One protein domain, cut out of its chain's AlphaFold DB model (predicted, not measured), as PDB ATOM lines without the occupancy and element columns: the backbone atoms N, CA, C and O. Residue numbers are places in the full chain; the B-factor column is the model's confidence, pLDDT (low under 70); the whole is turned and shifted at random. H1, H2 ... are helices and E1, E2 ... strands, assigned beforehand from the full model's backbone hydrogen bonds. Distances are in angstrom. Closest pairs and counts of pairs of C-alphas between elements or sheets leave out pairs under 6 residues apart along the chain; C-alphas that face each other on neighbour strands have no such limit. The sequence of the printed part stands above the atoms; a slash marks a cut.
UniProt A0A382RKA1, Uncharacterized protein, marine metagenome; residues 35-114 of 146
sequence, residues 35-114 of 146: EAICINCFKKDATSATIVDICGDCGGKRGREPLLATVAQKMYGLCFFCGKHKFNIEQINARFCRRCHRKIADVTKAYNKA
ATOM      1  N   GLU A  35     198.712 200.654 155.380       73.19
ATOM      2  CA  GLU A  35     199.806 199.709 155.240       73.19
ATOM      3  C   GLU A  35     200.826 200.212 154.230       73.19
ATOM      4  O   GLU A  35     200.502 200.872 153.241       73.19
ATOM      5  N   ALA A  36     202.092 199.929 154.503       76.94
ATOM      6  CA  ALA A  36     203.137 200.074 153.509       76.94
ATOM      7  C   ALA A  36     204.306 199.158 153.838       76.94
ATOM      8  O   ALA A  36     204.403 198.596 154.931       76.94
ATOM      9  N   ILE A  37     205.231 199.059 152.892       85.44
ATOM     10  CA  ILE A  37     206.502 198.383 153.108       85.44
ATOM     11  C   ILE A  37     207.351 199.244 154.046       85.44
ATOM     12  O   ILE A  37     207.618 200.418 153.782       85.44
ATOM     13  N   CYS A  38     207.777 198.666 155.168       88.38
ATOM     14  CA  CYS A  38     208.705 199.336 156.069       88.38
ATOM     15  C   CYS A  38     210.130 199.316 155.499       88.38
ATOM     16  O   CYS A  38     210.692 198.242 155.308       88.38
ATOM     17  N   ILE A  39     210.774 200.480 155.372       88.75
ATOM     18  CA  ILE A  39     212.142 200.596 154.820       88.75
ATOM     19  C   ILE A  39     213.214 199.814 155.591       88.75
ATOM     20  O   ILE A  39     214.273 199.503 155.064       88.75
ATOM     21  N   ASN A  40     212.981 199.512 156.869       88.00
ATOM     22  CA  ASN A  40     214.003 198.880 157.702       88.00
ATOM     23  C   ASN A  40     213.860 197.355 157.801       88.00
ATOM     24  O   ASN A  40     214.844 196.692 158.107       88.00
ATOM     25  N   CYS A  41     212.662 196.797 157.611       89.25
ATOM     26  CA  CYS A  41     212.441 195.348 157.702       89.25
ATOM     27  C   CYS A  41     211.770 194.734 156.472       89.25
ATOM     28  O   CYS A  41     211.570 193.524 156.471       89.25
ATOM     29  N   PHE A  42     211.400 195.543 155.476       87.69
ATOM     30  CA  PHE A  42     210.757 195.129 154.225       87.69
ATOM     31  C   PHE A  42     209.452 194.338 154.368       87.69
ATOM     32  O   PHE A  42     208.958 193.757 153.411       87.69
ATOM     33  N   LYS A  43     208.849 194.350 155.557       86.81
ATOM     34  CA  LYS A  43     207.530 193.760 155.786       86.81
ATOM     35  C   LYS A  43     206.445 194.791 155.486       86.81
ATOM     36  O   LYS A  43     206.617 195.968 155.827       86.81
ATOM     37  N   LYS A  44     205.343 194.333 154.885       83.81
ATOM     38  CA  LYS A  44     204.077 195.071 154.836       83.81
ATOM     39  C   LYS A  44     203.500 195.085 156.254       83.81
ATOM     40  O   LYS A  44     203.385 194.036 156.879       83.81
ATOM     41  N   ASP A  45     203.279 196.276 156.793       82.81
ATOM     42  CA  ASP A  45     202.750 196.480 158.146       82.81
ATOM     43  C   ASP A  45     202.074 197.859 158.205       82.81
ATOM     44  O   ASP A  45     202.240 198.701 157.312       82.81
ATOM     45  N   ALA A  46     201.364 198.137 159.289       81.25
ATOM     46  CA  ALA A  46     200.864 199.461 159.592       81.25
ATOM     47  C   ALA A  46     202.049 200.408 159.858       81.25
ATOM     48  O   ALA A  46     202.786 200.287 160.848       81.25
ATOM     49  N   THR A  47     202.253 201.368 158.955       82.19
ATOM     50  CA  THR A  47     203.430 202.246 158.969       82.19
ATOM     51  C   THR A  47     203.063 203.717 159.120       82.19
ATOM     52  O   THR A  47     201.958 204.152 158.803       82.19
ATOM     53  N   SER A  48     204.017 204.511 159.605       83.00
ATOM     54  CA  SER A  48     203.956 205.974 159.567       83.00
ATOM     55  C   SER A  48     205.113 206.538 158.752       83.00
ATOM     56  O   SER A  48     206.224 206.007 158.815       83.00
ATOM     57  N   ALA A  49     204.857 207.619 158.015       85.38
ATOM     58  CA  ALA A  49     205.906 208.402 157.371       85.38
ATOM     59  C   ALA A  49     206.719 209.149 158.436       85.38
ATOM     60  O   ALA A  49     206.157 209.710 159.381       85.38
ATOM     61  N   THR A  50     208.040 209.113 158.329       87.88
ATOM     62  CA  THR A  50     208.943 209.742 159.294       87.88
ATOM     63  C   THR A  50     210.183 210.243 158.577       87.88
ATOM     64  O   THR A  50     210.750 209.547 157.733       87.88
ATOM     65  N   ILE A  51     210.603 211.454 158.940       91.12
ATOM     66  CA  ILE A  51     211.836 212.058 158.447       91.12
ATOM     67  C   ILE A  51     212.988 211.574 159.322       91.12
ATOM     68  O   ILE A  51     212.957 211.740 160.542       91.12
ATOM     69  N   VAL A  52     213.994 210.961 158.705       92.31
ATOM     70  CA  VAL A  52     215.149 210.396 159.407       92.31
ATOM     71  C   VAL A  52     216.437 210.659 158.647       92.31
ATOM     72  O   VAL A  52     216.442 210.742 157.423       92.31
ATOM     73  N   ASP A  53     217.538 210.750 159.382       93.75
ATOM     74  CA  ASP A  53     218.865 210.932 158.807       93.75
ATOM     75  C   ASP A  53     219.558 209.565 158.629       93.75
ATOM     76  O   ASP A  53     219.627 208.752 159.560       93.75
ATOM     77  N   ILE A  54     220.072 209.291 157.428       93.56
ATOM     78  CA  ILE A  54     220.704 208.025 157.036       93.56
ATOM     79  C   ILE A  54     222.070 208.272 156.381       93.56
ATOM     80  O   ILE A  54     222.238 209.188 155.587       93.56
ATOM     81  N   CYS A  55     223.073 207.453 156.701       93.00
ATOM     82  CA  CYS A  55     224.372 207.499 156.019       93.00
ATOM     83  C   CYS A  55     224.398 206.586 154.785       93.00
ATOM     84  O   CYS A  55     223.679 205.582 154.759       93.00
ATOM     85  N   GLY A  56     225.302 206.855 153.836       88.31
ATOM     86  CA  GLY A  56     225.483 206.047 152.620       88.31
ATOM     87  C   GLY A  56     225.591 204.540 152.883       88.31
ATOM     88  O   GLY A  56     224.842 203.765 152.295       88.31
ATOM     89  N   ASP A  57     226.400 204.122 153.867       90.56
ATOM     90  CA  ASP A  57     226.541 202.702 154.251       90.56
ATOM     91  C   ASP A  57     225.205 202.045 154.644       90.56
ATOM     92  O   ASP A  57     224.960 200.867 154.384       90.56
ATOM     93  N   CYS A  58     224.345 202.792 155.346       91.00
ATOM     94  CA  CYS A  58     223.063 202.290 155.834       91.00
ATOM     95  C   CYS A  58     221.986 202.328 154.756       91.00
ATOM     96  O   CYS A  58     221.123 201.452 154.781       91.00
ATOM     97  N   GLY A  59     222.040 203.321 153.865       88.06
ATOM     98  CA  GLY A  59     221.160 203.435 152.707       88.06
ATOM     99  C   GLY A  59     221.444 202.345 151.680       88.06
ATOM    100  O   GLY A  59     220.525 201.645 151.279       88.06
ATOM    101  N   GLY A  60     222.717 202.106 151.347       86.25
ATOM    102  CA  GLY A  60     223.109 201.063 150.394       86.25
ATOM    103  C   GLY A  60     222.670 199.658 150.820       86.25
ATOM    104  O   GLY A  60     222.167 198.895 150.008       86.25
ATOM    105  N   LYS A  61     222.765 199.333 152.118       87.88
ATOM    106  CA  LYS A  61     222.327 198.026 152.653       87.88
ATOM    107  C   LYS A  61     220.813 197.828 152.686       87.88
ATOM    108  O   LYS A  61     220.361 196.695 152.806       87.88
ATOM    109  N   ARG A  62     220.041 198.915 152.700       86.44
ATOM    110  CA  ARG A  62     218.581 198.881 152.865       86.44
ATOM    111  C   ARG A  62     217.828 199.094 151.569       86.44
ATOM    112  O   ARG A  62     216.612 199.069 151.625       86.44
ATOM    113  N   GLY A  63     218.512 199.341 150.457       80.31
ATOM    114  CA  GLY A  63     217.842 199.724 149.223       80.31
ATOM    115  C   GLY A  63     217.095 201.058 149.345       80.31
ATOM    116  O   GLY A  63     217.052 201.706 150.399       80.31
ATOM    117  N   ARG A  64     216.541 201.512 148.224       78.31
ATOM    118  CA  ARG A  64     215.790 202.778 148.124       78.31
ATOM    119  C   ARG A  64     214.369 202.582 147.604       78.31
ATOM    120  O   ARG A  64     213.633 203.546 147.474       78.31
ATOM    121  N   GLU A  65     213.959 201.349 147.359       74.94
ATOM    122  CA  GLU A  65     212.655 200.980 146.815       74.94
ATOM    123  C   GLU A  65     211.481 201.415 147.721       74.94
ATOM    124  O   GLU A  65     210.491 201.916 147.194       74.94
ATOM    125  N   PRO A  66     211.558 201.307 149.068       75.19
ATOM    126  CA  PRO A  66     210.493 201.772 149.964       75.19
ATOM    127  C   PRO A  66     210.698 203.219 150.465       75.19
ATOM    128  O   PRO A  66     210.037 203.654 151.417       75.19
ATOM    129  N   LEU A  67     211.641 203.965 149.877       83.56
ATOM    130  CA  LEU A  67     211.864 205.384 150.156       83.56
ATOM    131  C   LEU A  67     210.729 206.214 149.543       83.56
ATOM    132  O   LEU A  67     210.383 206.015 148.385       83.56
ATOM    133  N   LEU A  68     210.176 207.180 150.285       82.50
ATOM    134  CA  LEU A  68     209.202 208.109 149.699       82.50
ATOM    135  C   LEU A  68     209.906 209.249 148.965       82.50
ATOM    136  O   LEU A  68     209.581 209.543 147.823       82.50
ATOM    137  N   ALA A  69     210.854 209.903 149.638       87.62
ATOM    138  CA  ALA A  69     211.630 210.992 149.063       87.62
ATOM    139  C   ALA A  69     212.933 211.211 149.835       87.62
ATOM    140  O   ALA A  69     212.981 211.042 151.058       87.62
ATOM    141  N   THR A  70     213.966 211.676 149.137       90.25
ATOM    142  CA  THR A  70     215.106 212.340 149.776       90.25
ATOM    143  C   THR A  70     214.745 213.805 149.983       90.25
ATOM    144  O   THR A  70     214.378 214.491 149.036       90.25
ATOM    145  N   VAL A  71     214.815 214.278 151.226       91.12
ATOM    146  CA  VAL A  71     214.426 215.644 151.612       91.12
ATOM    147  C   VAL A  71     215.602 216.603 151.466       91.12
ATOM    148  O   VAL A  71     215.447 217.690 150.924       91.12
ATOM    149  N   ALA A  72     216.781 216.210 151.953       91.31
ATOM    150  CA  ALA A  72     217.971 217.051 151.911       91.31
ATOM    151  C   ALA A  72     219.253 216.218 151.960       91.31
ATOM    152  O   ALA A  72     219.310 215.173 152.608       91.31
ATOM    153  N   GLN A  73     220.306 216.725 151.325       90.38
ATOM    154  CA  GLN A  73     221.674 216.243 151.499       90.38
ATOM    155  C   GLN A  73     222.332 217.056 152.617       90.38
ATOM    156  O   GLN A  73     222.270 218.285 152.614       90.38
ATOM    157  N   LYS A  74     222.947 216.388 153.590       86.00
ATOM    158  CA  LYS A  74     223.627 217.019 154.725       86.00
ATOM    159  C   LYS A  74     225.090 216.605 154.738       86.00
ATOM    160  O   LYS A  74     225.431 215.426 154.712       86.00
ATOM    161  N   MET A  75     225.973 217.587 154.874       82.94
ATOM    162  CA  MET A  75     227.414 217.338 154.937       82.94
ATOM    163  C   MET A  75     227.812 216.479 156.145       82.94
ATOM    164  O   MET A  75     228.745 215.687 156.055       82.94
ATOM    165  N   TYR A  76     227.113 216.615 157.274       84.00
ATOM    166  CA  TYR A  76     227.418 215.902 158.511       84.00
ATOM    167  C   TYR A  76     226.170 215.718 159.379       84.00
ATOM    168  O   TYR A  76     225.297 216.583 159.419       84.00
ATOM    169  N   GLY A  77     226.126 214.622 160.137       87.19
ATOM    170  CA  GLY A  77     225.163 214.443 161.221       87.19
ATOM    171  C   GLY A  77     225.104 213.010 161.745       87.19
ATOM    172  O   GLY A  77     225.932 212.163 161.401       87.19
ATOM    173  N   LEU A  78     224.128 212.744 162.612       90.44
ATOM    174  CA  LEU A  78     223.900 211.429 163.202       90.44
ATOM    175  C   LEU A  78     223.052 210.561 162.268       90.44
ATOM    176  O   LEU A  78     221.911 210.899 161.974       90.44
ATOM    177  N   CYS A  79     223.557 209.392 161.883       92.50
ATOM    178  CA  CYS A  79     222.729 208.388 161.220       92.50
ATOM    179  C   CYS A  79     221.847 207.671 162.251       92.50
ATOM    180  O   CYS A  79     222.359 206.996 163.149       92.50
ATOM    181  N   PHE A  80     220.525 207.747 162.098       93.19
ATOM    182  CA  PHE A  80     219.569 207.167 163.051       93.19
ATOM    183  C   PHE A  80     219.500 205.635 163.010       93.19
ATOM    184  O   PHE A  80     218.879 205.013 163.868       93.19
ATOM    185  N   PHE A  81     220.157 205.011 162.032       91.81
ATOM    186  CA  PHE A  81     220.162 203.562 161.860       91.81
ATOM    187  C   PHE A  81     221.363 202.885 162.512       91.81
ATOM    188  O   PHE A  81     221.217 201.812 163.091       91.81
ATOM    189  N   CYS A  82     222.552 203.483 162.404       91.81
ATOM    190  CA  CYS A  82     223.764 202.957 163.035       91.81
ATOM    191  C   CYS A  82     224.153 203.705 164.316       91.81
ATOM    192  O   CYS A  82     225.073 203.268 165.001       91.81
ATOM    193  N   GLY A  83     223.489 204.824 164.630       89.69
ATOM    194  CA  GLY A  83     223.756 205.635 165.818       89.69
ATOM    195  C   GLY A  83     225.121 206.323 165.811       89.69
ATOM    196  O   GLY A  83     225.596 206.754 166.859       89.69
ATOM    197  N   LYS A  84     225.779 206.416 164.650       88.94
ATOM    198  CA  LYS A  84     227.105 207.026 164.502       88.94
ATOM    199  C   LYS A  84     227.017 208.317 163.705       88.94
ATOM    200  O   LYS A  84     226.216 208.435 162.777       88.94
ATOM    201  N   HIS A  85     227.883 209.262 164.056       88.38
ATOM    202  CA  HIS A  85     228.067 210.466 163.263       88.38
ATOM    203  C   HIS A  85     228.852 210.144 161.998       88.38
ATOM    204  O   HIS A  85     229.863 209.439 162.046       88.38
ATOM    205  N   LYS A  86     228.359 210.637 160.867       88.19
ATOM    206  CA  LYS A  86     228.912 210.381 159.541       88.19
ATOM    207  C   LYS A  86     228.925 211.678 158.742       88.19
ATOM    208  O   LYS A  86     228.127 212.580 158.995       88.19
ATOM    209  N   PHE A  87     229.848 211.745 157.795       84.81
ATOM    210  CA  PHE A  87     229.826 212.748 156.738       84.81
ATOM    211  C   PHE A  87     228.954 212.259 155.580       84.81
ATOM    212  O   PHE A  87     228.733 211.051 155.461       84.81
ATOM    213  N   ASN A  88     228.483 213.189 154.749       85.69
ATOM    214  CA  ASN A  88     227.659 212.933 153.565       85.69
ATOM    215  C   ASN A  88     226.449 212.050 153.898       85.69
ATOM    216  O   ASN A  88     226.332 210.907 153.450       85.69
ATOM    217  N   ILE A  89     225.587 212.567 154.773       92.62
ATOM    218  CA  ILE A  89     224.353 211.894 155.172       92.62
ATOM    219  C   ILE A  89     223.167 212.492 154.427       92.62
ATOM    220  O   ILE A  89     223.157 213.661 154.058       92.62
ATOM    221  N   GLU A  90     222.124 211.699 154.280       92.62
ATOM    222  CA  GLU A  90     220.887 212.106 153.638       92.62
ATOM    223  C   GLU A  90     219.790 212.198 154.682       92.62
ATOM    224  O   GLU A  90     219.656 211.328 155.542       92.62
ATOM    225  N   GLN A  91     218.972 213.235 154.589       93.38
ATOM    226  CA  GLN A  91     217.688 213.260 155.256       93.38
ATOM    227  C   GLN A  91     216.653 212.660 154.314       93.38
ATOM    228  O   GLN A  91     216.426 213.164 153.214       93.38
ATOM    229  N   ILE A  92     216.014 211.589 154.759       93.00
ATOM    230  CA  ILE A  92     215.030 210.841 153.990       93.00
ATOM    231  C   ILE A  92     213.663 210.896 154.654       93.00
ATOM    232  O   ILE A  92     213.551 210.900 155.878       93.00
ATOM    233  N   ASN A  93     212.614 210.884 153.840       90.50
ATOM    234  CA  ASN A  93     211.262 210.583 154.275       90.50
ATOM    235  C   ASN A  93     210.944 209.141 153.876       90.50
ATOM    236  O   ASN A  93     210.969 208.785 152.695       90.50
ATOM    237  N   ALA A  94     210.674 208.299 154.867       89.94
ATOM    238  CA  ALA A  94     210.390 206.891 154.642       89.94
ATOM    239  C   ALA A  94     209.332 206.372 155.612       89.94
ATOM    240  O   ALA A  94     209.014 206.999 156.626       89.94
ATOM    241  N   ARG A  95     208.770 205.207 155.285       88.56
ATOM    242  CA  ARG A  95     207.731 204.571 156.095       88.56
ATOM    243  C   ARG A  95     208.319 203.543 157.049       88.56
ATOM    244  O   ARG A  95     209.092 202.665 156.659       88.56
ATOM    245  N   PHE A  96     207.912 203.625 158.312       89.56
ATOM    246  CA  PHE A  96     208.388 202.739 159.370       89.56
ATOM    247  C   PHE A  96     207.234 202.066 160.098       89.56
ATOM    248  O   PHE A  96     206.284 202.731 160.516       89.56
ATOM    249  N   CYS A  97     207.343 200.752 160.305       90.12
ATOM    250  CA  CYS A  97     206.461 200.041 161.223       90.12
ATOM    251  C   CYS A  97     206.778 200.438 162.669       90.12
ATOM    252  O   CYS A  97     207.870 200.934 162.977       90.12
ATOM    253  N   ARG A  98     205.851 200.162 163.590       88.56
ATOM    254  CA  ARG A  98     205.982 200.535 165.010       88.56
ATOM    255  C   ARG A  98     207.309 200.082 165.632       88.56
ATOM    256  O   ARG A  98     207.942 200.852 166.353       88.56
ATOM    257  N   ARG A  99     207.746 198.849 165.345       90.88
ATOM    258  CA  ARG A  99     208.992 198.278 165.893       90.88
ATOM    259  C   ARG A  99     210.229 199.006 165.366       90.88
ATOM    260  O   ARG A  99     211.112 199.359 166.142       90.88
ATOM    261  N   CYS A 100     210.287 199.257 164.061       91.56
ATOM    262  CA  CYS A 100     211.419 199.939 163.431       91.56
ATOM    263  C   CYS A 100     211.476 201.422 163.806       91.56
ATOM    264  O   CYS A 100     212.552 201.929 164.111       91.56
ATOM    265  N   HIS A 101     210.320 202.085 163.879       91.75
ATOM    266  CA  HIS A 101     210.229 203.454 164.370       91.75
ATOM    267  C   HIS A 101     210.712 203.563 165.821       91.75
ATOM    268  O   HIS A 101     211.372 204.534 166.186       91.75
ATOM    269  N   ARG A 102     210.431 202.558 166.666       92.56
ATOM    270  CA  ARG A 102     210.921 202.560 168.049       92.56
ATOM    271  C   ARG A 102     212.447 202.504 168.126       92.56
ATOM    272  O   ARG A 102     213.013 203.303 168.858       92.56
ATOM    273  N   LYS A 103     213.097 201.659 167.317       92.44
ATOM    274  CA  LYS A 103     214.571 201.593 167.242       92.44
ATOM    275  C   LYS A 103     215.186 202.952 166.899       92.44
ATOM    276  O   LYS A 103     216.142 203.372 167.538       92.44
ATOM    277  N   ILE A 104     214.602 203.647 165.926       92.31
ATOM    278  CA  ILE A 104     215.026 204.995 165.525       92.31
ATOM    279  C   ILE A 104     214.847 205.977 166.684       92.31
ATOM    280  O   ILE A 104     215.783 206.687 167.041       92.31
ATOM    281  N   ALA A 105     213.679 205.962 167.329       91.44
ATOM    282  CA  ALA A 105     213.407 206.821 168.476       91.44
ATOM    283  C   ALA A 105     214.371 206.568 169.647       91.44
ATOM    284  O   ALA A 105     214.762 207.515 170.325       91.44
ATOM    285  N   ASP A 106     214.768 205.318 169.890       93.75
ATOM    286  CA  ASP A 106     215.713 204.974 170.952       93.75
ATOM    287  C   ASP A 106     217.123 205.515 170.643       93.75
ATOM    288  O   ASP A 106     217.766 206.066 171.537       93.75
ATOM    289  N   VAL A 107     217.566 205.480 169.377       91.69
ATOM    290  CA  VAL A 107     218.822 206.122 168.939       91.69
ATOM    291  C   VAL A 107     218.768 207.638 169.141       91.69
ATOM    292  O   VAL A 107     219.687 208.216 169.721       91.69
ATOM    293  N   THR A 108     217.681 208.294 168.725       88.25
ATOM    294  CA  THR A 108     217.515 209.745 168.907       88.25
ATOM    295  C   THR A 108     217.479 210.129 170.389       88.25
ATOM    296  O   THR A 108     218.094 211.115 170.794       88.25
ATOM    297  N   LYS A 109     216.809 209.334 171.233       91.00
ATOM    298  CA  LYS A 109     216.789 209.544 172.687       91.00
ATOM    299  C   LYS A 109     218.168 209.378 173.309       91.00
ATOM    300  O   LYS A 109     218.549 210.203 174.135       91.00
ATOM    301  N   ALA A 110     218.914 208.347 172.915       89.00
ATOM    302  CA  ALA A 110     220.277 208.129 173.392       89.00
ATOM    303  C   ALA A 110     221.195 209.301 173.013       89.00
ATOM    304  O   ALA A 110     221.935 209.797 173.858       89.00
ATOM    305  N   TYR A 111     221.079 209.800 171.779       86.38
ATOM    306  CA  TYR A 111     221.795 210.990 171.321       86.38
ATOM    307  C   TYR A 111     221.471 212.230 172.161       86.38
ATOM    308  O   TYR A 111     222.380 212.901 172.645       86.38
ATOM    309  N   ASN A 112     220.187 212.506 172.397       86.69
ATOM    310  CA  ASN A 112     219.777 213.647 173.216       86.69
ATOM    311  C   ASN A 112     220.273 213.512 174.662       86.69
ATOM    312  O   ASN A 112     220.775 214.480 175.228       86.69
ATOM    313  N   LYS A 113     220.206 212.303 175.239       88.56
ATOM    314  CA  LYS A 113     220.714 212.019 176.588       88.56
ATOM    315  C   LYS A 113     222.227 212.229 176.700       88.56
ATOM    316  O   LYS A 113     222.695 212.656 177.748       88.56
ATOM    317  N   ALA A 114     222.983 211.956 175.636       83.31
ATOM    318  CA  ALA A 114     224.431 212.150 175.611       83.31
ATOM    319  C   ALA A 114     224.862 213.631 175.563       83.31
ATOM    320  O   ALA A 114     226.043 213.908 175.747       83.31
TER     321      ALA A 114
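Overview. This is residues 35 to 114 of the 146 residues of an uncharacterized protein of marine metagenome (UniProt A0A382RKA1). A four-stranded sheet, twisted and curled like part of a barrel, has the long helix H2 on one face and the short helix H1 on the opposite face. Strands E2, E4 and E3 make the body of the sheet, and the short strand E1 pairs beside the first residues of E2. The printed part has 80 residues, with E1, E2, H1, E3, E4 and H2 along the chain; the sheet's order is E1, E2, E4, E3, antiparallel throughout, and the class is mixed. It is compact, with a radius of gyration of the C-alphas of 11.9 A and spans of 32 by 25 by 19 A.

Arrangement. E1, residues 35 to 37, and E2, residues 44 to 55, form a hairpin, with N 36 and O 45 3.1 A apart. E2 bends by 94 degrees at residue 47, and its residues 47 to 55 pair antiparallel with E4, residues 85 to 97; N 52 and O 92 are 2.9 A apart. E3, residues 67 to 78, forms a hairpin with E4, with N 71 and O 91 2.8 A apart. E2, H1, residues 56 to 62, and E3 make a split strand-helix-strand unit, two strands running the same way with E4 between them, its crossover right-handed. H1 is over E4 at a height over the sheet of 8.9 A; their closest C-alphas, of Gly 56 and Ile 89, are 6.5 A apart. H2, residues 98 to 113, is on the opposite face at a height of 8.3 A; its closest C-alphas with E2, of Arg 98 and Thr 47, are 6.8 A apart. H2 has every O i to N i+4 pair within hydrogen-bond range, H1 2 of 3.

Along the chain. E1 begins at C-alpha 35, (199.806, 199.709, 155.240). E2 is 23.8 A long, E3 18.8 A and E4 24.1 A. H2 is 22.0 A long and ends at C-alpha 113, (220.714, 212.019, 176.588).

Size, cuts and confidence. The C-alphas farthest apart, of Glu 35 and Ala 114, are 34.3 A apart. The printed part has no cut, no link is long, and no printed residue is under 70 in pLDDT.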